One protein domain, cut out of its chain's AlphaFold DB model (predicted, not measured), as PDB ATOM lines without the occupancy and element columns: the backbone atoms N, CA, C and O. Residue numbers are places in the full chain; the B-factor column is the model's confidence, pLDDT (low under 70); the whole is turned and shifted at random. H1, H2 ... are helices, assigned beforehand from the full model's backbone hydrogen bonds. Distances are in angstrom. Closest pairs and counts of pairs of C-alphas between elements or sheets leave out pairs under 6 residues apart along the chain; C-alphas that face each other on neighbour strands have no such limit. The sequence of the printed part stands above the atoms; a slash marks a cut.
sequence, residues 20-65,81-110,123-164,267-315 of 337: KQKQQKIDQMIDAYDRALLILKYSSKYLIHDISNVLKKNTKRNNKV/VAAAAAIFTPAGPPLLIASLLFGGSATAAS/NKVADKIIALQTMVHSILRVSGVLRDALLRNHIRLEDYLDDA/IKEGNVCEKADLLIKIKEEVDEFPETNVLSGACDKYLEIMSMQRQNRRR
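This is residues 20 to 65, 81 to 110, 123 to 164 and 267 to 315 of the 337 residues of the protein "Hypothetical protein" of Ditylum brightwellii (UniProt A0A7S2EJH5). The longest helix, H5, runs through the middle of a rod of helices, with H1, H4 and H8 around it in a four-helix bundle. At one end H2 and H7 pack side by side; at the other, residues 310 to 315 of H8 stick out, while small H3 folds against H4. The printed part has 167 residues with eight named helices, H1 to H8 in order, and no named strand: all helix. It is loose, radius of gyration of the C-alphas 19.7 A, spanning 75 by 32 by 30 A.

H5, residues 123 to 152, is 43.2 A long, from C-alpha 123 at (-27.237, 5.820, -19.356). H1 is residues 20 to 46, 39.0 A; H8, 292 to 315, 34.9 A, ends at (-7.900, 33.782, 28.685); H4 is 93 to 109, 25.8 A. H2 is 48 to 62, H3 82 to 87, H6 158 to 161, H7 273 to 285.

H5 touches H1, C-alphas of Leu 132 and Ala 36 closest at 5.8 A, opposite ways at a steep tilt of 37 degrees, only just past shallow. H8 touches H5 at Tyr 302 and Arg 147, C-alphas 6.9 A apart, their closest. H1 touches H4 with residues 22 to 29 alone, closest C-alphas Lys 22 and Pro 94, 7.0 A. H3 and H4 form a hairpin, closest C-alphas Ala 83 and Leu 96, 5.0 A. H2 touches H7, closest C-alphas Ser 52 and Ala 276, 4.6 A, opposite ways at a shallow tilt of 10 degrees. H6 is close to but not clearly touching H5. Every O i to N i+4 pair is within hydrogen-bond range in H3, H5 and H7; in H1 22 of 23, H2 10 of 11, H4 8 of 13, H8 19 of 20; H6 is too short.

The farthest C-alphas, Val 65 and Arg 315, are 76.3 A apart. The printed part has three cuts: C-alphas 65 and 81 are 42.8 A apart across the first, C-alphas 110 and 123 are 15.9 A apart across the second, and C-alphas 164 and 267 are 21.7 A apart across the third. Of the links printed whole, none is long. Mean pLDDT of the printed part is 74.2; residues 58 to 65, 81 to 110, 153 to 164 and 267 to 273 are under 70.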
ATOM      1  N   LYS A  20      -4.168  21.278  12.320       87.62
ATOM      2  CA  LYS A  20      -3.613  20.928  10.997       87.62
ATOM      3  C   LYS A  20      -4.390  19.778  10.341       87.62
ATOM      4  O   LYS A  20      -4.759  19.875   9.175       87.62
ATOM      5  N   GLN A  21      -4.742  18.741  11.106       86.38
ATOM      6  CA  GLN A  21      -5.568  17.624  10.619       86.38
ATOM      7  C   GLN A  21      -7.022  18.013  10.285       86.38
ATOM      8  O   GLN A  21      -7.651  17.358   9.451       86.38
ATOM      9  N   LYS A  22      -7.583  19.048  10.929       83.06
ATOM     10  CA  LYS A  22      -8.913  19.585  10.588       83.06
ATOM     11  C   LYS A  22      -8.864  20.397   9.299       83.06
ATOM     12  O   LYS A  22      -9.706  20.172   8.437       83.06
ATOM     13  N   GLN A  23      -7.865  21.271   9.154       87.38
ATOM     14  CA  GLN A  23      -7.656  22.068   7.944       87.38
ATOM     15  C   GLN A  23      -7.467  21.159   6.724       87.38
ATOM     16  O   GLN A  23      -8.302  21.191   5.830       87.38
ATOM     17  N   GLN A  24      -6.541  20.194   6.781       90.06
ATOM     18  CA  GLN A  24      -6.322  19.209   5.708       90.06
ATOM     19  C   GLN A  24      -7.590  18.459   5.254       90.06
ATOM     20  O   GLN A  24      -7.683  18.050   4.099       90.06
ATOM     21  N   LYS A  25      -8.571  18.248   6.143       86.75
ATOM     22  CA  LYS A  25      -9.844  17.582   5.811       86.75
ATOM     23  C   LYS A  25     -10.898  18.527   5.239       86.75
ATOM     24  O   LYS A  25     -11.761  18.072   4.494       86.75
ATOM     25  N   ILE A  26     -10.817  19.815   5.562       87.81
ATOM     26  CA  ILE A  26     -11.571  20.880   4.897       87.81
ATOM     27  C   ILE A  26     -11.000  21.095   3.489       87.81
ATOM     28  O   ILE A  26     -11.763  21.057   2.528       87.81
ATOM     29  N   ASP A  27      -9.675  21.178   3.354       89.81
ATOM     30  CA  ASP A  27      -8.978  21.297   2.071       89.81
ATOM     31  C   ASP A  27      -9.381  20.146   1.133       89.81
ATOM     32  O   ASP A  27      -9.871  20.389   0.037       89.81
ATOM     33  N   GLN A  28      -9.308  18.889   1.599       89.56
ATOM     34  CA  GLN A  28      -9.747  17.700   0.846       89.56
ATOM     35  C   GLN A  28     -11.235  17.722   0.449       89.56
ATOM     36  O   GLN A  28     -11.600  17.175  -0.592       89.56
ATOM     37  N   MET A  29     -12.103  18.330   1.263       90.50
ATOM     38  CA  MET A  29     -13.529  18.481   0.956       90.50
ATOM     39  C   MET A  29     -13.757  19.534  -0.140       90.50
ATOM     40  O   MET A  29     -14.584  19.319  -1.026       90.50
ATOM     41  N   ILE A  30     -13.005  20.637  -0.109       91.81
ATOM     42  CA  ILE A  30     -13.021  21.691  -1.137       91.81
ATOM     43  C   ILE A  30     -12.438  21.154  -2.454       91.81
ATOM     44  O   ILE A  30     -13.030  21.349  -3.511       91.81
ATOM     45  N   ASP A  31     -11.350  20.385  -2.391       89.81
ATOM     46  CA  ASP A  31     -10.726  19.699  -3.533       89.81
ATOM     47  C   ASP A  31     -11.698  18.719  -4.220       89.81
ATOM     48  O   ASP A  31     -11.752  18.620  -5.449       89.81
ATOM     49  N   ALA A  32     -12.497  17.991  -3.430       85.00
ATOM     50  CA  ALA A  32     -13.542  17.103  -3.935       85.00
ATOM     51  C   ALA A  32     -14.714  17.883  -4.556       85.00
ATOM     52  O   ALA A  32     -15.217  17.488  -5.610       85.00
ATOM     53  N   TYR A  33     -15.117  18.998  -3.934       91.81
ATOM     54  CA  TYR A  33     -16.151  19.897  -4.448       91.81
ATOM     55  C   TYR A  33     -15.766  20.489  -5.805       91.81
ATOM     56  O   TYR A  33     -16.534  20.369  -6.759       91.81
ATOM     57  N   ASP A  34     -14.568  21.068  -5.910       93.00
ATOM     58  CA  ASP A  34     -14.082  21.728  -7.122       93.00
ATOM     59  C   ASP A  34     -14.000  20.753  -8.300       93.00
ATOM     60  O   ASP A  34     -14.563  21.002  -9.364       93.00
ATOM     61  N   ARG A  35     -13.406  19.571  -8.082       88.31
ATOM     62  CA  ARG A  35     -13.315  18.520  -9.107       88.31
ATOM     63  C   ARG A  35     -14.693  18.030  -9.544       88.31
ATOM     64  O   ARG A  35     -14.916  17.852 -10.743       88.31
ATOM     65  N   ALA A  36     -15.623  17.830  -8.608       86.62
ATOM     66  CA  ALA A  36     -16.986  17.428  -8.941       86.62
ATOM     67  C   ALA A  36     -17.713  18.520  -9.743       86.62
ATOM     68  O   ALA A  36     -18.292  18.223 -10.790       86.62
ATOM     69  N   LEU A  37     -17.624  19.782  -9.310       92.00
ATOM     70  CA  LEU A  37     -18.230  20.938  -9.971       92.00
ATOM     71  C   LEU A  37     -17.632  21.192 -11.364       92.00
ATOM     72  O   LEU A  37     -18.377  21.476 -12.299       92.00
ATOM     73  N   LEU A  38     -16.317  21.033 -11.536       90.06
ATOM     74  CA  LEU A  38     -15.617  21.181 -12.814       90.06
ATOM     75  C   LEU A  38     -16.060  20.119 -13.830       90.06
ATOM     76  O   LEU A  38     -16.408  20.456 -14.964       90.06
ATOM     77  N   ILE A  39     -16.118  18.844 -13.423       87.31
ATOM     78  CA  ILE A  39     -16.615  17.756 -14.283       87.31
ATOM     79  C   ILE A  39     -18.099  17.974 -14.610       87.31
ATOM     80  O   ILE A  39     -18.524  17.736 -15.745       87.31
ATOM     81  N   LEU A  40     -18.890  18.466 -13.652       88.50
ATOM     82  CA  LEU A  40     -20.315  18.731 -13.838       88.50
ATOM     83  C   LEU A  40     -20.561  19.916 -14.794       88.50
ATOM     84  O   LEU A  40     -21.367  19.776 -15.711       88.50
ATOM     85  N   LYS A  41     -19.805  21.020 -14.674       90.94
ATOM     86  CA  LYS A  41     -19.816  22.171 -15.605       90.94
ATOM     87  C   LYS A  41     -19.324  21.802 -17.010       90.94
ATOM     88  O   LYS A  41     -19.903  22.231 -18.006       90.94
ATOM     89  N   TYR A  42     -18.303  20.950 -17.126       90.00
ATOM     90  CA  TYR A  42     -17.876  20.415 -18.426       90.00
ATOM     91  C   TYR A  42     -18.978  19.550 -19.066       90.00
ATOM     92  O   TYR A  42     -19.321  19.716 -20.240       90.00
ATOM     93  N   SER A  43     -19.588  18.664 -18.274       86.38
ATOM     94  CA  SER A  43     -20.668  17.780 -18.728       86.38
ATOM     95  C   SER A  43     -21.930  18.553 -19.119       86.38
ATOM     96  O   SER A  43     -22.560  18.221 -20.125       86.38
ATOM     97  N   SER A  44     -22.288  19.605 -18.377       88.50
ATOM     98  CA  SER A  44     -23.465  20.437 -18.651       88.50
ATOM     99  C   SER A  44     -23.336  21.226 -19.957       88.50
ATOM    100  O   SER A  44     -24.323  21.384 -20.679       88.50
ATOM    101  N   LYS A  45     -22.114  21.659 -20.296       85.62
ATOM    102  CA  LYS A  45     -21.811  22.412 -21.517       85.62
ATOM    103  C   LYS A  45     -21.785  21.545 -22.778       85.62
ATOM    104  O   LYS A  45     -22.307  21.981 -23.800       85.62
ATOM    105  N   TYR A  46     -21.185  20.351 -22.720       78.62
ATOM    106  CA  TYR A  46     -20.923  19.540 -23.920       78.62
ATOM    107  C   TYR A  46     -21.733  18.240 -24.011       78.62
ATOM    108  O   TYR A  46     -22.105  17.840 -25.107       78.62
ATOM    109  N   LEU A  47     -22.023  17.565 -22.893       80.12
ATOM    110  CA  LEU A  47     -22.571  16.200 -22.916       80.12
ATOM    111  C   LEU A  47     -24.093  16.143 -22.732       80.12
ATOM    112  O   LEU A  47     -24.750  15.309 -23.354       80.12
ATOM    113  N   ILE A  48     -24.682  17.015 -21.903       80.62
ATOM    114  CA  ILE A  48     -26.110  16.911 -21.544       80.62
ATOM    115  C   ILE A  48     -27.044  17.053 -22.757       80.62
ATOM    116  O   ILE A  48     -28.028  16.315 -22.843       80.62
ATOM    117  N   HIS A  49     -26.752  17.935 -23.718       82.69
ATOM    118  CA  HIS A  49     -27.602  18.088 -24.906       82.69
ATOM    119  C   HIS A  49     -27.587  16.848 -25.807       82.69
ATOM    120  O   HIS A  49     -28.654  16.361 -26.183       82.69
ATOM    121  N   ASP A  50     -26.419  16.287 -26.111       80.50
ATOM    122  CA  ASP A  50     -26.336  15.108 -26.976       80.50
ATOM    123  C   ASP A  50     -26.847  13.848 -26.276       80.50
ATOM    124  O   ASP A  50     -27.613  13.088 -26.870       80.50
ATOM    125  N   ILE A  51     -26.540  13.665 -24.986       81.06
ATOM    126  CA  ILE A  51     -27.052  12.538 -24.196       81.06
ATOM    127  C   ILE A  51     -28.575  12.613 -24.062       81.06
ATOM    128  O   ILE A  51     -29.245  11.628 -24.359       81.06
ATOM    129  N   SER A  52     -29.157  13.757 -23.688       78.38
ATOM    130  CA  SER A  52     -30.623  13.885 -23.581       78.38
ATOM    131  C   SER A  52     -31.325  13.676 -24.932       78.38
ATOM    132  O   SER A  52     -32.368  13.019 -24.983       78.38
ATOM    133  N   ASN A  53     -30.725  14.128 -26.041       79.25
ATOM    134  CA  ASN A  53     -31.209  13.848 -27.392       79.25
ATOM    135  C   ASN A  53     -31.107  12.359 -27.769       79.25
ATOM    136  O   ASN A  53     -32.053  11.815 -28.339       79.25
ATOM    137  N   VAL A  54     -29.994  11.684 -27.464       78.25
ATOM    138  CA  VAL A  54     -29.803  10.244 -27.725       78.25
ATOM    139  C   VAL A  54     -30.753   9.402 -26.874       78.25
ATOM    140  O   VAL A  54     -31.413   8.513 -27.411       78.25
ATOM    141  N   LEU A  55     -30.901   9.725 -25.586       74.69
ATOM    142  CA  LEU A  55     -31.864   9.092 -24.684       74.69
ATOM    143  C   LEU A  55     -33.290   9.229 -25.241       74.69
ATOM    144  O   LEU A  55     -33.923   8.211 -25.515       74.69
ATOM    145  N   LYS A  56     -33.760  10.451 -25.537       76.56
ATOM    146  CA  LYS A  56     -35.111  10.694 -26.089       76.56
ATOM    147  C   LYS A  56     -35.338  10.062 -27.473       76.56
ATOM    148  O   LYS A  56     -36.464   9.666 -27.783       76.56
ATOM    149  N   LYS A  57     -34.300   9.926 -28.311       75.88
ATOM    150  CA  LYS A  57     -34.363   9.170 -29.581       75.88
ATOM    151  C   LYS A  57     -34.494   7.662 -29.332       75.88
ATOM    152  O   LYS A  57     -35.324   7.018 -29.975       75.88
ATOM    153  N   ASN A  58     -33.743   7.111 -28.378       69.69
ATOM    154  CA  ASN A  58     -33.801   5.693 -28.026       69.69
ATOM    155  C   ASN A  58     -35.131   5.308 -27.354       69.69
ATOM    156  O   ASN A  58     -35.664   4.252 -27.690       69.69
ATOM    157  N   THR A  59     -35.749   6.174 -26.534       66.44
ATOM    158  CA  THR A  59     -37.112   5.947 -26.003       66.44
ATOM    159  C   THR A  59     -38.110   5.674 -27.130       66.44
ATOM    160  O   THR A  59     -38.834   4.683 -27.110       66.44
ATOM    161  N   LYS A  60     -38.105   6.516 -28.175       63.12
ATOM    162  CA  LYS A  60     -39.010   6.380 -29.330       63.12
ATOM    163  C   LYS A  60     -38.774   5.100 -30.138       63.12
ATOM    164  O   LYS A  60     -39.694   4.643 -30.813       63.12
ATOM    165  N   ARG A  61     -37.566   4.527 -30.085       58.22
ATOM    166  CA  ARG A  61     -37.228   3.265 -30.759       58.22
ATOM    167  C   ARG A  61     -37.652   2.057 -29.926       58.22
ATOM    168  O   ARG A  61     -38.316   1.171 -30.457       58.22
ATOM    169  N   ASN A  62     -37.340   2.054 -28.630       51.53
ATOM    170  CA  ASN A  62     -37.660   0.946 -27.729       51.53
ATOM    171  C   ASN A  62     -39.172   0.819 -27.491       51.53
ATOM    172  O   ASN A  62     -39.687  -0.292 -27.520       51.53
ATOM    173  N   ASN A  63     -39.916   1.928 -27.418       53.31
ATOM    174  CA  ASN A  63     -41.384   1.903 -27.325       53.31
ATOM    175  C   ASN A  63     -42.079   1.284 -28.562       53.31
ATOM    176  O   ASN A  63     -43.292   1.091 -28.543       53.31
ATOM    177  N   LYS A  64     -41.337   0.976 -29.641       50.50
ATOM    178  CA  LYS A  64     -41.830   0.273 -30.837       50.50
ATOM    179  C   LYS A  64     -41.374  -1.199 -30.913       50.50
ATOM    180  O   LYS A  64     -41.776  -1.906 -31.834       50.50
ATOM    181  N   VAL A  65     -40.566  -1.676 -29.963       46.62
ATOM    182  CA  VAL A  65     -40.104  -3.072 -29.870       46.62
ATOM    183  C   VAL A  65     -40.663  -3.671 -28.580       46.62
ATOM    184  O   VAL A  65     -40.178  -3.396 -27.488       46.62
ATOM    185  N   VAL A  81     -22.486   3.534   7.290       40.88
ATOM    186  CA  VAL A  81     -22.519   2.967   8.660       40.88
ATOM    187  C   VAL A  81     -21.413   3.503   9.594       40.88
ATOM    188  O   VAL A  81     -21.558   3.460  10.814       40.88
ATOM    189  N   ALA A  82     -20.326   4.072   9.062       42.00
ATOM    190  CA  ALA A  82     -19.244   4.641   9.875       42.00
ATOM    191  C   ALA A  82     -19.638   5.934  10.626       42.00
ATOM    192  O   ALA A  82     -19.042   6.248  11.658       42.00
ATOM    193  N   ALA A  83     -20.641   6.675  10.139       43.12
ATOM    194  CA  ALA A  83     -21.006   7.988  10.672       43.12
ATOM    195  C   ALA A  83     -21.525   7.934  12.122       43.12
ATOM    196  O   ALA A  83     -21.077   8.704  12.972       43.12
ATOM    197  N   ALA A  84     -22.424   6.994  12.428       39.78
ATOM    198  CA  ALA A  84     -23.082   6.910  13.736       39.78
ATOM    199  C   ALA A  84     -22.106   6.603  14.888       39.78
ATOM    200  O   ALA A  84     -22.235   7.155  15.979       39.78
ATOM    201  N   ALA A  85     -21.096   5.762  14.639       42.72
ATOM    202  CA  ALA A  85     -20.065   5.448  15.628       42.72
ATOM    203  C   ALA A  85     -19.126   6.636  15.896       42.72
ATOM    204  O   ALA A  85     -18.641   6.793  17.013       42.72
ATOM    205  N   ALA A  86     -18.891   7.485  14.891       48.78
ATOM    206  CA  ALA A  86     -18.038   8.657  15.025       48.78
ATOM    207  C   ALA A  86     -18.665   9.727  15.940       48.78
ATOM    208  O   ALA A  86     -17.968  10.278  16.791       48.78
ATOM    209  N   ILE A  87     -19.976   9.977  15.814       50.72
ATOM    210  CA  ILE A  87     -20.711  11.046  16.525       50.72
ATOM    211  C   ILE A  87     -20.601  10.939  18.058       50.72
ATOM    212  O   ILE A  87     -20.507  11.961  18.733       50.72
ATOM    213  N   PHE A  88     -20.534   9.726  18.614       46.06
ATOM    214  CA  PHE A  88     -20.381   9.498  20.062       46.06
ATOM    215  C   PHE A  88     -18.920   9.453  20.550       46.06
ATOM    216  O   PHE A  88     -18.658   9.049  21.683       46.06
ATOM    217  N   THR A  89     -17.956   9.877  19.727       48.97
ATOM    218  CA  THR A  89     -16.542   9.993  20.114       48.97
ATOM    219  C   THR A  89     -16.048  11.436  19.987       48.97
ATOM    220  O   THR A  89     -16.419  12.126  19.034       48.97
ATOM    221  N   PRO A  90     -15.136  11.908  20.861       46.16
ATOM    222  CA  PRO A  90     -14.528  13.237  20.723       46.16
ATOM    223  C   PRO A  90     -13.666  13.400  19.449       46.16
ATOM    224  O   PRO A  90     -13.251  14.510  19.128       46.16
ATOM    225  N   ALA A  91     -13.435  12.319  18.691       49.66
ATOM    226  CA  ALA A  91     -12.751  12.304  17.395       49.66
ATOM    227  C   ALA A  91     -13.716  12.288  16.179       49.66
ATOM    228  O   ALA A  91     -13.296  11.988  15.061       49.66
ATOM    229  N   GLY A  92     -15.007  12.580  16.385       44.50
ATOM    230  CA  GLY A  92     -16.090  12.263  15.447       44.50
ATOM    231  C   GLY A  92     -16.036  12.890  14.042       44.50
ATOM    232  O   GLY A  92     -15.927  12.146  13.062       44.50
ATOM    233  N   PRO A  93     -16.124  14.226  13.880       51.72
ATOM    234  CA  PRO A  93     -16.266  14.845  12.554       51.72
ATOM    235  C   PRO A  93     -15.172  14.450  11.533       51.72
ATOM    236  O   PRO A  93     -15.516  14.152  10.386       51.72
ATOM    237  N   PRO A  94     -13.879  14.327  11.919       51.78
ATOM    238  CA  PRO A  94     -12.820  13.837  11.033       51.78
ATOM    239  C   PRO A  94     -13.001  12.417  10.464       51.78
ATOM    240  O   PRO A  94     -12.356  12.107   9.459       51.78
ATOM    241  N   LEU A  95     -13.801  11.544  11.090       49.16
ATOM    242  CA  LEU A  95     -14.088  10.187  10.596       49.16
ATOM    243  C   LEU A  95     -15.280  10.157   9.633       49.16
ATOM    244  O   LEU A  95     -15.257   9.409   8.656       49.16
ATOM    245  N   LEU A  96     -16.289  10.999   9.870       54.38
ATOM    246  CA  LEU A  96     -17.475  11.090   9.016       54.38
ATOM    247  C   LEU A  96     -17.075  11.546   7.600       54.38
ATOM    248  O   LEU A  96     -17.367  10.844   6.631       54.38
ATOM    249  N   ILE A  97     -16.293  12.629   7.501       53.41
ATOM    250  CA  ILE A  97     -15.734  13.136   6.233       53.41
ATOM    251  C   ILE A  97     -14.924  12.044   5.516       53.41
ATOM    252  O   ILE A  97     -15.138  11.795   4.333       53.41
ATOM    253  N   ALA A  98     -14.045  11.337   6.238       52.28
ATOM    254  CA  ALA A  98     -13.221  10.274   5.660       52.28
ATOM    255  C   ALA A  98     -14.059   9.115   5.088       52.28
ATOM    256  O   ALA A  98     -13.709   8.573   4.042       52.28
ATOM    257  N   SER A  99     -15.181   8.758   5.727       52.62
ATOM    258  CA  SER A  99     -16.086   7.727   5.201       52.62
ATOM    259  C   SER A  99     -16.784   8.155   3.904       52.62
ATOM    260  O   SER A  99     -16.857   7.366   2.964       52.62
ATOM    261  N   LEU A 100     -17.210   9.420   3.819       52.47
ATOM    262  CA  LEU A 100     -17.835  10.011   2.632       52.47
ATOM    263  C   LEU A 100     -16.856  10.046   1.445       52.47
ATOM    264  O   LEU A 100     -17.192   9.636   0.333       52.47
ATOM    265  N   LEU A 101     -15.620  10.480   1.709       51.31
ATOM    266  CA  LEU A 101     -14.568  10.669   0.708       51.31
ATOM    267  C   LEU A 101     -14.003   9.329   0.202       51.31
ATOM    268  O   LEU A 101     -13.827   9.145  -1.003       51.31
ATOM    269  N   PHE A 102     -13.800   8.351   1.095       49.38
ATOM    270  CA  PHE A 102     -13.360   7.006   0.709       49.38
ATOM    271  C   PHE A 102     -14.457   6.253  -0.064       49.38
ATOM    272  O   PHE A 102     -14.184   5.703  -1.132       49.38
ATOM    273  N   GLY A 103     -15.710   6.305   0.406       48.09
ATOM    274  CA  GLY A 103     -16.861   5.672  -0.250       48.09
ATOM    275  C   GLY A 103     -17.088   6.149  -1.681       48.09
ATOM    276  O   GLY A 103     -17.154   5.338  -2.605       48.09
ATOM    277  N   GLY A 104     -17.126   7.471  -1.887       44.56
ATOM    278  CA  GLY A 104     -17.327   8.062  -3.214       44.56
ATOM    279  C   GLY A 104     -16.275   7.639  -4.249       44.56
ATOM    280  O   GLY A 104     -16.601   7.492  -5.427       44.56
ATOM    281  N   SER A 105     -15.034   7.381  -3.820       42.81
ATOM    282  CA  SER A 105     -13.959   6.951  -4.725       42.81
ATOM    283  C   SER A 105     -14.099   5.498  -5.205       42.81
ATOM    284  O   SER A 105     -13.797   5.206  -6.364       42.81
ATOM    285  N   ALA A 106     -14.620   4.592  -4.368       44.78
ATOM    286  CA  ALA A 106     -14.777   3.178  -4.714       44.78
ATOM    287  C   ALA A 106     -15.771   2.961  -5.873       44.78
ATOM    288  O   ALA A 106     -15.529   2.141  -6.762       44.78
ATOM    289  N   THR A 107     -16.854   3.744  -5.913       48.22
ATOM    290  CA  THR A 107     -17.879   3.690  -6.971       48.22
ATOM    291  C   THR A 107     -17.350   4.145  -8.337       48.22
ATOM    292  O   THR A 107     -17.843   3.695  -9.369       48.22
ATOM    293  N   ALA A 108     -16.325   5.004  -8.373       43.56
ATOM    294  CA  ALA A 108     -15.713   5.449  -9.625       43.56
ATOM    295  C   ALA A 108     -14.820   4.368 -10.267       43.56
ATOM    296  O   ALA A 108     -14.763   4.264 -11.494       43.56
ATOM    297  N   ALA A 109     -14.144   3.553  -9.450       40.38
ATOM    298  CA  ALA A 109     -13.152   2.578  -9.908       40.38
ATOM    299  C   ALA A 109     -13.755   1.300 -10.525       40.38
ATOM    300  O   ALA A 109     -13.131   0.676 -11.380       40.38
ATOM    301  N   SER A 110     -14.968   0.905 -10.127       42.34
ATOM    302  CA  SER A 110     -15.593  -0.367 -10.533       42.34
ATOM    303  C   SER A 110     -16.253  -0.357 -11.923       42.34
ATOM    304  O   SER A 110     -16.746  -1.387 -12.380       42.34
ATOM    305  N   ASN A 123     -26.688   6.018 -20.703       76.06
ATOM    306  CA  ASN A 123     -27.237   5.820 -19.356       76.06
ATOM    307  C   ASN A 123     -26.136   5.861 -18.284       76.06
ATOM    308  O   ASN A 123     -26.285   6.575 -17.302       76.06
ATOM    309  N   LYS A 124     -25.000   5.181 -18.493       78.12
ATOM    310  CA  LYS A 124     -23.845   5.204 -17.576       78.12
ATOM    311  C   LYS A 124     -23.311   6.623 -17.363       78.12
ATOM    312  O   LYS A 124     -22.931   6.961 -16.246       78.12
ATOM    313  N   VAL A 125     -23.266   7.453 -18.407       78.25
ATOM    314  CA  VAL A 125     -22.832   8.855 -18.288       78.25
ATOM    315  C   VAL A 125     -23.917   9.718 -17.636       78.25
ATOM    316  O   VAL A 125     -23.582  10.538 -16.785       78.25
ATOM    317  N   ALA A 126     -25.204   9.495 -17.931       82.56
ATOM    318  CA  ALA A 126     -26.300  10.146 -17.206       82.56
ATOM    319  C   ALA A 126     -26.244   9.853 -15.694       82.56
ATOM    320  O   ALA A 126     -26.303  10.773 -14.881       82.56
ATOM    321  N   ASP A 127     -26.043   8.588 -15.320       82.81
ATOM    322  CA  ASP A 127     -25.967   8.148 -13.925       82.81
ATOM    323  C   ASP A 127     -24.719   8.704 -13.216       82.81
ATOM    324  O   ASP A 127     -24.805   9.122 -12.061       82.81
ATOM    325  N   LYS A 128     -23.583   8.836 -13.921       82.19
ATOM    326  CA  LYS A 128     -22.398   9.568 -13.426       82.19
ATOM    327  C   LYS A 128     -22.684  11.054 -13.175       82.19
ATOM    328  O   LYS A 128     -22.253  11.578 -12.153       82.19
ATOM    329  N   ILE A 129     -23.408  11.733 -14.070       85.38
ATOM    330  CA  ILE A 129     -23.772  13.156 -13.916       85.38
ATOM    331  C   ILE A 129     -24.696  13.354 -12.704       85.38
ATOM    332  O   ILE A 129     -24.472  14.264 -11.907       85.38
ATOM    333  N   ILE A 130     -25.683  12.472 -12.516       86.50
ATOM    334  CA  ILE A 130     -26.593  12.500 -11.359       86.50
ATOM    335  C   ILE A 130     -25.823  12.240 -10.050       86.50
ATOM    336  O   ILE A 130     -26.012  12.956  -9.062       86.50
ATOM    337  N   ALA A 131     -24.900  11.271 -10.038       83.62
ATOM    338  CA  ALA A 131     -24.047  10.989  -8.882       83.62
ATOM    339  C   ALA A 131     -23.124  12.170  -8.520       83.62
ATOM    340  O   ALA A 131     -23.012  12.521  -7.345       83.62
ATOM    341  N   LEU A 132     -22.517  12.828  -9.515       83.44
ATOM    342  CA  LEU A 132     -21.709  14.037  -9.317       83.44
ATOM    343  C   LEU A 132     -22.540  15.193  -8.750       83.44
ATOM    344  O   LEU A 132     -22.119  15.815  -7.779       83.44
ATOM    345  N   GLN A 133     -23.742  15.444  -9.282       90.81
ATOM    346  CA  GLN A 133     -24.637  16.463  -8.724       90.81
ATOM    347  C   GLN A 133     -24.995  16.157  -7.258       90.81
ATOM    348  O   GLN A 133     -24.996  17.049  -6.409       90.81
ATOM    349  N   THR A 134     -25.252  14.885  -6.942       86.06
ATOM    350  CA  THR A 134     -25.575  14.432  -5.579       86.06
ATOM    351  C   THR A 134     -24.395  14.642  -4.623       86.06
ATOM    352  O   THR A 134     -24.599  15.039  -3.478       86.06
ATOM    353  N   MET A 135     -23.159  14.447  -5.098       84.75
ATOM    354  CA  MET A 135     -21.930  14.725  -4.347       84.75
ATOM    355  C   MET A 135     -21.717  16.227  -4.100       84.75
ATOM    356  O   MET A 135     -21.370  16.619  -2.988       84.75
ATOM    357  N   VAL A 136     -21.976  17.081  -5.096       88.75
ATOM    358  CA  VAL A 136     -21.918  18.548  -4.940       88.75
ATOM    359  C   VAL A 136     -22.924  19.014  -3.876       88.75
ATOM    360  O   VAL A 136     -22.552  19.739  -2.955       88.75
ATOM    361  N   HIS A 137     -24.174  18.535  -3.933       87.38
ATOM    362  CA  HIS A 137     -25.200  18.841  -2.923       87.38
ATOM    363  C   HIS A 137     -24.852  18.314  -1.523       87.38
ATOM    364  O   HIS A 137     -25.098  19.010  -0.536       87.38
ATOM    365  N   SER A 138     -24.276  17.112  -1.398       84.62
ATOM    366  CA  SER A 138     -23.940  16.550  -0.082       84.62
ATOM    367  C   SER A 138     -22.784  17.293   0.590       84.62
ATOM    368  O   SER A 138     -22.864  17.557   1.789       84.62
ATOM    369  N   ILE A 139     -21.768  17.722  -0.170       85.88
ATOM    370  CA  ILE A 139     -20.689  18.577   0.348       85.88
ATOM    371  C   ILE A 139     -21.242  19.937   0.802       85.88
ATOM    372  O   ILE A 139     -20.933  20.375   1.911       85.88
ATOM    373  N   LEU A 140     -22.118  20.574   0.014       87.12
ATOM    374  CA  LEU A 140     -22.748  21.842   0.408       87.12
ATOM    375  C   LEU A 140     -23.573  21.693   1.695       87.12
ATOM    376  O   LEU A 140     -23.391  22.488   2.621       87.12
ATOM    377  N   ARG A 141     -24.391  20.637   1.823       85.75
ATOM    378  CA  ARG A 141     -25.160  20.360   3.051       85.75
ATOM    379  C   ARG A 141     -24.246  20.122   4.257       85.75
ATOM    380  O   ARG A 141     -24.501  20.683   5.319       85.75
ATOM    381  N   VAL A 142     -23.162  19.359   4.100       83.38
ATOM    382  CA  VAL A 142     -22.159  19.157   5.164       83.38
ATOM    383  C   VAL A 142     -21.491  20.477   5.560       83.38
ATOM    384  O   VAL A 142     -21.317  20.723   6.752       83.38
ATOM    385  N   SER A 143     -21.181  21.361   4.606       85.69
ATOM    386  CA  SER A 143     -20.600  22.675   4.911       85.69
ATOM    387  C   SER A 143     -21.567  23.594   5.678       85.69
ATOM    388  O   SER A 143     -21.138  24.290   6.599       85.69
ATOM    389  N   GLY A 144     -22.872  23.539   5.374       84.81
ATOM    390  CA  GLY A 144     -23.917  24.263   6.109       84.81
ATOM    391  C   GLY A 144     -24.100  23.745   7.539       84.81
ATOM    392  O   GLY A 144     -24.069  24.529   8.486       84.81
ATOM    393  N   VAL A 145     -24.183  22.422   7.721       83.75
ATOM    394  CA  VAL A 145     -24.246  21.802   9.060       83.75
ATOM    395  C   VAL A 145     -22.991  22.133   9.878       83.75
ATOM    396  O   VAL A 145     -23.094  22.424  11.068       83.75
ATOM    397  N   LEU A 146     -21.806  22.139   9.253       79.81
ATOM    398  CA  LEU A 146     -20.551  22.512   9.912       79.81
ATOM    399  C   LEU A 146     -20.535  23.992  10.331       79.81
ATOM    400  O   LEU A 146     -20.186  24.281  11.475       79.81
ATOM    401  N   ARG A 147     -20.950  24.915   9.451       83.00
ATOM    402  CA  ARG A 147     -21.131  26.346   9.767       83.00
ATOM    403  C   ARG A 147     -22.001  26.515  11.009       83.00
ATOM    404  O   ARG A 147     -21.588  27.136  11.986       83.00
ATOM    405  N   ASP A 148     -23.199  25.947  10.978       81.62
ATOM    406  CA  ASP A 148     -24.221  26.205  11.990       81.62
ATOM    407  C   ASP A 148     -23.878  25.541  13.334       81.62
ATOM    408  O   ASP A 148     -24.082  26.146  14.388       81.62
ATOM    409  N   ALA A 149     -23.260  24.354  13.310       79.25
ATOM    410  CA  ALA A 149     -22.678  23.705  14.486       79.25
ATOM    411  C   ALA A 149     -21.623  24.579  15.186       79.25
ATOM    412  O   ALA A 149     -21.622  24.689  16.416       79.25
ATOM    413  N   LEU A 150     -20.730  25.207  14.411       71.62
ATOM    414  CA  LEU A 150     -19.649  26.049  14.931       71.62
ATOM    415  C   LEU A 150     -20.153  27.414  15.421       71.62
ATOM    416  O   LEU A 150     -19.696  27.895  16.456       71.62
ATOM    417  N   LEU A 151     -21.141  28.008  14.744       78.38
ATOM    418  CA  LEU A 151     -21.787  29.246  15.197       78.38
ATOM    419  C   LEU A 151     -22.596  29.047  16.489       78.38
ATOM    420  O   LEU A 151     -22.630  29.935  17.338       78.38
ATOM    421  N   ARG A 152     -23.243  27.886  16.661       77.50
ATOM    422  CA  ARG A 152     -24.101  27.592  17.825       77.50
ATOM    423  C   ARG A 152     -23.361  26.950  19.006       77.50
ATOM    424  O   ARG A 152     -23.961  26.809  20.072       77.50
ATOM    425  N   ASN A 153     -22.099  26.538  18.841       68.81
ATOM    426  CA  ASN A 153     -21.321  25.711  19.788       68.81
ATOM    427  C   ASN A 153     -21.968  24.356  20.166       68.81
ATOM    428  O   ASN A 153     -21.482  23.664  21.059       68.81
ATOM    429  N   HIS A 154     -23.055  23.967  19.499       68.88
ATOM    430  CA  HIS A 154     -23.724  22.680  19.648       68.88
ATOM    431  C   HIS A 154     -24.367  22.300  18.314       68.88
ATOM    432  O   HIS A 154     -24.931  23.154  17.627       68.88
ATOM    433  N   ILE A 155     -24.302  21.018  17.953       63.75
ATOM    434  CA  ILE A 155     -25.034  20.501  16.797       63.75
ATOM    435  C   ILE A 155     -26.438  20.144  17.273       63.75
ATOM    436  O   ILE A 155     -26.589  19.271  18.125       63.75
ATOM    437  N   ARG A 156     -27.456  20.799  16.717       63.53
ATOM    438  CA  ARG A 156     -28.813  20.249  16.703       63.53
ATOM    439  C   ARG A 156     -28.894  19.352  15.487       63.53
ATOM    440  O   ARG A 156     -28.768  19.858  14.377       63.53
ATOM    441  N   LEU A 157     -29.012  18.042  15.680       57.06
ATOM    442  CA  LEU A 157     -29.243  17.137  14.551       57.06
ATOM    443  C   LEU A 157     -30.712  17.178  14.138       57.06
ATOM    444  O   LEU A 157     -31.015  16.975  12.974       57.06
ATOM    445  N   GLU A 158     -31.598  17.479  15.077       59.75
ATOM    446  CA  GLU A 158     -33.046  17.569  14.930       59.75
ATOM    447  C   GLU A 158     -33.411  18.554  13.808       59.75
ATOM    448  O   GLU A 158     -34.102  18.175  12.867       59.75
ATOM    449  N   ASP A 159     -32.810  19.751  13.839       64.44
ATOM    450  CA  ASP A 159     -32.934  20.817  12.833       64.44
ATOM    451  C   ASP A 159     -32.489  20.403  11.397       64.44
ATOM    452  O   ASP A 159     -32.706  21.177  10.474       64.44
ATOM    453  N   TYR A 160     -31.862  19.230  11.184       56.97
ATOM    454  CA  TYR A 160     -31.422  18.735   9.855       56.97
ATOM    455  C   TYR A 160     -31.834  17.296   9.527       56.97
ATOM    456  O   TYR A 160     -31.793  16.893   8.359       56.97
ATOM    457  N   LEU A 161     -32.146  16.491  10.543       52.12
ATOM    458  CA  LEU A 161     -32.688  15.149  10.379       52.12
ATOM    459  C   LEU A 161     -34.092  15.242   9.813       52.12
ATOM    460  O   LEU A 161     -34.410  14.429   8.961       52.12
ATOM    461  N   ASP A 162     -34.856  16.272  10.178       49.00
ATOM    462  CA  ASP A 162     -36.179  16.570   9.636       49.00
ATOM    463  C   ASP A 162     -36.194  16.968   8.139       49.00
ATOM    464  O   ASP A 162     -37.272  17.247   7.648       49.00
ATOM    465  N   ASP A 163     -35.086  16.907   7.376       47.53
ATOM    466  CA  ASP A 163     -34.957  17.520   6.027       47.53
ATOM    467  C   ASP A 163     -34.519  16.564   4.861       47.53
ATOM    468  O   ASP A 163     -33.673  16.942   4.046       47.53
ATOM    469  N   ALA A 164     -34.998  15.310   4.741       44.97
ATOM    470  CA  ALA A 164     -34.922  14.532   3.469       44.97
ATOM    471  C   ALA A 164     -35.959  13.382   3.115       44.97
ATOM    472  O   ALA A 164     -35.705  12.634   2.176       44.97
ATOM    473  N   ILE A 267     -37.972   1.543 -12.553       43.00
ATOM    474  CA  ILE A 267     -36.931   1.163 -13.522       43.00
ATOM    475  C   ILE A 267     -37.486   0.188 -14.577       43.00
ATOM    476  O   ILE A 267     -37.144   0.309 -15.751       43.00
ATOM    477  N   LYS A 268     -38.379  -0.738 -14.197       40.44
ATOM    478  CA  LYS A 268     -39.130  -1.601 -15.135       40.44
ATOM    479  C   LYS A 268     -40.114  -0.824 -16.016       40.44
ATOM    480  O   LYS A 268     -40.324  -1.202 -17.162       40.44
ATOM    481  N   GLU A 269     -40.700   0.238 -15.479       42.34
ATOM    482  CA  GLU A 269     -41.614   1.169 -16.155       42.34
ATOM    483  C   GLU A 269     -40.860   2.318 -16.855       42.34
ATOM    484  O   GLU A 269     -41.480   3.232 -17.395       42.34
ATOM    485  N   GLY A 270     -39.520   2.276 -16.845       43.62
ATOM    486  CA  GLY A 270     -38.629   3.418 -17.038       43.62
ATOM    487  C   GLY A 270     -38.797   4.161 -18.359       43.62
ATOM    488  O   GLY A 270     -38.104   3.887 -19.342       43.62
ATOM    489  N   ASN A 271     -39.647   5.187 -18.358       53.41
ATOM    490  CA  ASN A 271     -39.743   6.139 -19.450       53.41
ATOM    491  C   ASN A 271     -38.468   6.997 -19.478       53.41
ATOM    492  O   ASN A 271     -38.338   7.977 -18.749       53.41
ATOM    493  N   VAL A 272     -37.528   6.633 -20.355       59.78
ATOM    494  CA  VAL A 272     -36.189   7.244 -20.513       59.78
ATOM    495  C   VAL A 272     -36.219   8.774 -20.735       59.78
ATOM    496  O   VAL A 272     -35.195   9.442 -20.585       59.78
ATOM    497  N   CYS A 273     -37.392   9.355 -21.015       66.06
ATOM    498  CA  CYS A 273     -37.611  10.799 -20.955       66.06
ATOM    499  C   CYS A 273     -37.278  11.405 -19.575       66.06
ATOM    500  O   CYS A 273     -36.566  12.401 -19.534       66.06
ATOM    501  N   GLU A 274     -37.674  10.776 -18.459       78.75
ATOM    502  CA  GLU A 274     -37.499  11.342 -17.107       78.75
ATOM    503  C   GLU A 274     -36.028  11.590 -16.749       78.75
ATOM    504  O   GLU A 274     -35.688  12.660 -16.247       78.75
ATOM    505  N   LYS A 275     -35.120  10.656 -17.077       81.75
ATOM    506  CA  LYS A 275     -33.671  10.877 -16.909       81.75
ATOM    507  C   LYS A 275     -33.161  12.019 -17.791       81.75
ATOM    508  O   LYS A 275     -32.302  12.783 -17.364       81.75
ATOM    509  N   ALA A 276     -33.673  12.148 -19.015       84.06
ATOM    510  CA  ALA A 276     -33.273  13.216 -19.926       84.06
ATOM    511  C   ALA A 276     -33.792  14.596 -19.472       84.06
ATOM    512  O   ALA A 276     -33.083  15.586 -19.635       84.06
ATOM    513  N   ASP A 277     -34.981  14.661 -18.874       86.94
ATOM    514  CA  ASP A 277     -35.553  15.882 -18.294       86.94
ATOM    515  C   ASP A 277     -34.878  16.253 -16.963       86.94
ATOM    516  O   ASP A 277     -34.584  17.426 -16.730       86.94
ATOM    517  N   LEU A 278     -34.503  15.261 -16.146       86.94
ATOM    518  CA  LEU A 278     -33.638  15.464 -14.983       86.94
ATOM    519  C   LEU A 278     -32.275  16.038 -15.396       86.94
ATOM    520  O   LEU A 278     -31.847  17.025 -14.813       86.94
ATOM    521  N   LEU A 279     -31.613  15.493 -16.425       87.38
ATOM    522  CA  LEU A 279     -30.349  16.051 -16.930       87.38
ATOM    523  C   LEU A 279     -30.497  17.507 -17.406       87.38
ATOM    524  O   LEU A 279     -29.603  18.316 -17.164       87.38
ATOM    525  N   ILE A 280     -31.617  17.869 -18.040       89.81
ATOM    526  CA  ILE A 280     -31.903  19.265 -18.413       89.81
ATOM    527  C   ILE A 280     -32.021  20.143 -17.155       89.81
ATOM    528  O   ILE A 280     -31.401  21.201 -17.106       89.81
ATOM    529  N   LYS A 281     -32.714  19.679 -16.107       91.69
ATOM    530  CA  LYS A 281     -32.800  20.395 -14.822       91.69
ATOM    531  C   LYS A 281     -31.438  20.537 -14.131       91.69
ATOM    532  O   LYS A 281     -31.119  21.617 -13.648       91.69
ATOM    533  N   ILE A 282     -30.602  19.492 -14.156       90.50
ATOM    534  CA  ILE A 282     -29.215  19.551 -13.665       90.50
ATOM    535  C   ILE A 282     -28.432  20.628 -14.424       90.50
ATOM    536  O   ILE A 282     -27.691  21.381 -13.804       90.50
ATOM    537  N   LYS A 283     -28.612  20.747 -15.746       92.56
ATOM    538  CA  LYS A 283     -27.943  21.785 -16.544       92.56
ATOM    539  C   LYS A 283     -28.296  23.206 -16.081       92.56
ATOM    540  O   LYS A 283     -27.421  24.060 -16.142       92.56
ATOM    541  N   GLU A 284     -29.526  23.457 -15.635       93.62
ATOM    542  CA  GLU A 284     -29.904  24.750 -15.044       93.62
ATOM    543  C   GLU A 284     -29.301  24.946 -13.646       93.62
ATOM    544  O   GLU A 284     -28.708  25.983 -13.371       93.62
ATOM    545  N   GLU A 285     -29.413  23.941 -12.774       93.00
ATOM    546  CA  GLU A 285     -28.931  24.012 -11.383       93.00
ATOM    547  C   GLU A 285     -27.395  24.126 -11.288       93.00
ATOM    548  O   GLU A 285     -26.866  24.617 -10.293       93.00
ATOM    549  N   VAL A 286     -26.658  23.719 -12.330       93.50
ATOM    550  CA  VAL A 286     -25.188  23.792 -12.386       93.50
ATOM    551  C   VAL A 286     -24.635  25.219 -12.364       93.50
ATOM    552  O   VAL A 286     -23.562  25.439 -11.795       93.50
ATOM    553  N   ASP A 287     -25.359  26.175 -12.945       92.81
ATOM    554  CA  ASP A 287     -24.965  27.589 -12.957       92.81
ATOM    555  C   ASP A 287     -25.439  28.332 -11.683       92.81
ATOM    556  O   ASP A 287     -25.047  29.474 -11.445       92.81
ATOM    557  N   GLU A 288     -26.235  27.672 -10.828       94.38
ATOM    558  CA  GLU A 288     -26.706  28.189  -9.531       94.38
ATOM    559  C   GLU A 288     -25.757  27.836  -8.363       94.38
ATOM    560  O   GLU A 288     -25.821  28.476  -7.311       94.38
ATOM    561  N   PHE A 289     -24.854  26.857  -8.529       93.38
ATOM    562  CA  PHE A 289     -23.897  26.455  -7.487       93.38
ATOM    563  C   PHE A 289     -22.852  27.548  -7.167       93.38
ATOM    564  O   PHE A 289     -22.311  28.163  -8.093       93.38
ATOM    565  N   PRO A 290     -22.501  27.753  -5.878       95.00
ATOM    566  CA  PRO A 290     -21.495  28.735  -5.477       95.00
ATOM    567  C   PRO A 290     -20.098  28.373  -6.002       95.00
ATOM    568  O   PRO A 290     -19.771  27.211  -6.228       95.00
ATOM    569  N   GLU A 291     -19.241  29.375  -6.188       94.62
ATOM    570  CA  GLU A 291     -17.850  29.120  -6.565       94.62
ATOM    571  C   GLU A 291     -17.042  28.535  -5.403       94.62
ATOM    572  O   GLU A 291     -17.237  28.897  -4.241       94.62
ATOM    573  N   THR A 292     -16.050  27.707  -5.738       94.06
ATOM    574  CA  THR A 292     -15.074  27.131  -4.802       94.06
ATOM    575  C   THR A 292     -14.437  28.195  -3.898       94.06
ATOM    576  O   THR A 292     -14.283  27.961  -2.705       94.06
ATOM    577  N   ASN A 293     -14.177  29.396  -4.435       94.00
ATOM    578  CA  ASN A 293     -13.647  30.564  -3.714       94.00
ATOM    579  C   ASN A 293     -14.552  31.053  -2.566       94.00
ATOM    580  O   ASN A 293     -14.068  31.536  -1.542       94.00
ATOM    581  N   VAL A 294     -15.874  30.954  -2.738       93.06
ATOM    582  CA  VAL A 294     -16.864  31.360  -1.727       93.06
ATOM    583  C   VAL A 294     -16.957  30.292  -0.637       93.06
ATOM    584  O   VAL A 294     -17.064  30.619   0.545       93.06
ATOM    585  N   LEU A 295     -16.861  29.014  -1.020       90.50
ATOM    586  CA  LEU A 295     -16.858  27.889  -0.085       90.50
ATOM    587  C   LEU A 295     -15.577  27.857   0.770       90.50
ATOM    588  O   LEU A 295     -15.675  27.732   1.990       90.50
ATOM    589  N   SER A 296     -14.396  28.035   0.167       92.44
ATOM    590  CA  SER A 296     -13.122  28.113   0.899       92.44
ATOM    591  C   SER A 296     -13.075  29.332   1.821       92.44
ATOM    592  O   SER A 296     -12.877  29.174   3.021       92.44
ATOM    593  N   GLY A 297     -13.401  30.526   1.311       91.31
ATOM    594  CA  GLY A 297     -13.441  31.755   2.107       91.31
ATOM    595  C   GLY A 297     -14.482  31.754   3.237       91.31
ATOM    596  O   GLY A 297     -14.366  32.542   4.177       91.31
ATOM    597  N   ALA A 298     -15.490  30.877   3.183       88.06
ATOM    598  CA  ALA A 298     -16.372  30.589   4.311       88.06
ATOM    599  C   ALA A 298     -15.712  29.623   5.314       88.06
ATOM    600  O   ALA A 298     -15.700  29.894   6.515       88.06
ATOM    601  N   CYS A 299     -15.117  28.530   4.830       87.19
ATOM    602  CA  CYS A 299     -14.393  27.554   5.645       87.19
ATOM    603  C   CYS A 299     -13.216  28.153   6.435       87.19
ATOM    604  O   CYS A 299     -13.079  27.851   7.624       87.19
ATOM    605  N   ASP A 300     -12.423  29.039   5.830       90.25
ATOM    606  CA  ASP A 300     -11.302  29.721   6.491       90.25
ATOM    607  C   ASP A 300     -11.779  30.589   7.665       90.25
ATOM    608  O   ASP A 300     -11.230  30.518   8.767       90.25
ATOM    609  N   LYS A 301     -12.883  31.328   7.486       87.56
ATOM    610  CA  LYS A 301     -13.519  32.108   8.564       87.56
ATOM    611  C   LYS A 301     -14.003  31.216   9.711       87.56
ATOM    612  O   LYS A 301     -13.942  31.622  10.870       87.56
ATOM    613  N   TYR A 302     -14.452  29.989   9.438       84.94
ATOM    614  CA  TYR A 302     -14.830  29.045  10.500       84.94
ATOM    615  C   TYR A 302     -13.612  28.509  11.270       84.94
ATOM    616  O   TYR A 302     -13.700  28.318  12.486       84.94
ATOM    617  N   LEU A 303     -12.465  28.313  10.604       85.75
ATOM    618  CA  LEU A 303     -11.191  28.003  11.267       85.75
ATOM    619  C   LEU A 303     -10.724  29.170  12.157       85.75
ATOM    620  O   LEU A 303     -10.354  28.947  13.315       85.75
ATOM    621  N   GLU A 304     -10.812  30.406  11.659       89.00
ATOM    622  CA  GLU A 304     -10.485  31.627  12.403       89.00
ATOM    623  C   GLU A 304     -11.356  31.775  13.662       89.00
ATOM    624  O   GLU A 304     -10.819  31.870  14.771       89.00
ATOM    625  N   ILE A 305     -12.686  31.692  13.524       85.19
ATOM    626  CA  ILE A 305     -13.641  31.794  14.642       85.19
ATOM    627  C   ILE A 305     -13.363  30.723  15.709       85.19
ATOM    628  O   ILE A 305     -13.307  31.054  16.897       85.19
ATOM    629  N   MET A 306     -13.115  29.465  15.318       81.00
ATOM    630  CA  MET A 306     -12.722  28.407  16.263       81.00
ATOM    631  C   MET A 306     -11.421  28.737  17.007       81.00
ATOM    632  O   MET A 306     -11.312  28.476  18.209       81.00
ATOM    633  N   SER A 307     -10.424  29.306  16.320       85.44
ATOM    634  CA  SER A 307      -9.154  29.686  16.948       85.44
ATOM    635  C   SER A 307      -9.348  30.800  17.989       85.44
ATOM    636  O   SER A 307      -8.863  30.683  19.117       85.44
ATOM    637  N   MET A 308     -10.155  31.817  17.664       86.81
ATOM    638  CA  MET A 308     -10.473  32.934  18.554       86.81
ATOM    639  C   MET A 308     -11.292  32.475  19.769       86.81
ATOM    640  O   MET A 308     -10.985  32.864  20.897       86.81
ATOM    641  N   GLN A 309     -12.291  31.603  19.581       84.62
ATOM    642  CA  GLN A 309     -13.038  30.993  20.689       84.62
ATOM    643  C   GLN A 309     -12.102  30.243  21.655       84.62
ATOM    644  O   GLN A 309     -12.212  30.410  22.872       84.62
ATOM    645  N   ARG A 310     -11.138  29.468  21.131       82.56
ATOM    646  CA  ARG A 310     -10.157  28.723  21.943       82.56
ATOM    647  C   ARG A 310      -9.226  29.652  22.730       82.56
ATOM    648  O   ARG A 310      -8.978  29.397  23.908       82.56
ATOM    649  N   GLN A 311      -8.749  30.741  22.120       87.62
ATOM    650  CA  GLN A 311      -7.947  31.755  22.819       87.62
ATOM    651  C   GLN A 311      -8.749  32.466  23.917       87.62
ATOM    652  O   GLN A 311      -8.263  32.617  25.036       87.62
ATOM    653  N   ASN A 312      -9.993  32.859  23.630       88.62
ATOM    654  CA  ASN A 312     -10.864  33.515  24.606       88.62
ATOM    655  C   ASN A 312     -11.209  32.598  25.788       88.62
ATOM    656  O   ASN A 312     -11.315  33.080  26.914       88.62
ATOM    657  N   ARG A 313     -11.319  31.283  25.563       86.25
ATOM    658  CA  ARG A 313     -11.455  30.293  26.637       86.25
ATOM    659  C   ARG A 313     -10.197  30.222  27.519       86.25
ATOM    660  O   ARG A 313     -10.320  30.457  28.717       86.25
ATOM    661  N   ARG A 314      -9.005  30.040  26.925       85.38
ATOM    662  CA  ARG A 314      -7.719  30.045  27.661       85.38
ATOM    663  C   ARG A 314      -7.530  31.329  28.490       85.38
ATOM    664  O   ARG A 314      -7.065  31.267  29.622       85.38
ATOM    665  N   ARG A 315      -7.938  32.493  27.962       90.56
ATOM    666  CA  ARG A 315      -7.900  33.782  28.685       90.56
ATOM    667  C   ARG A 315      -8.828  33.823  29.904       90.56
ATOM    668  O   ARG A 315      -8.424  34.363  30.929       90.56
TER     669      ARG A 315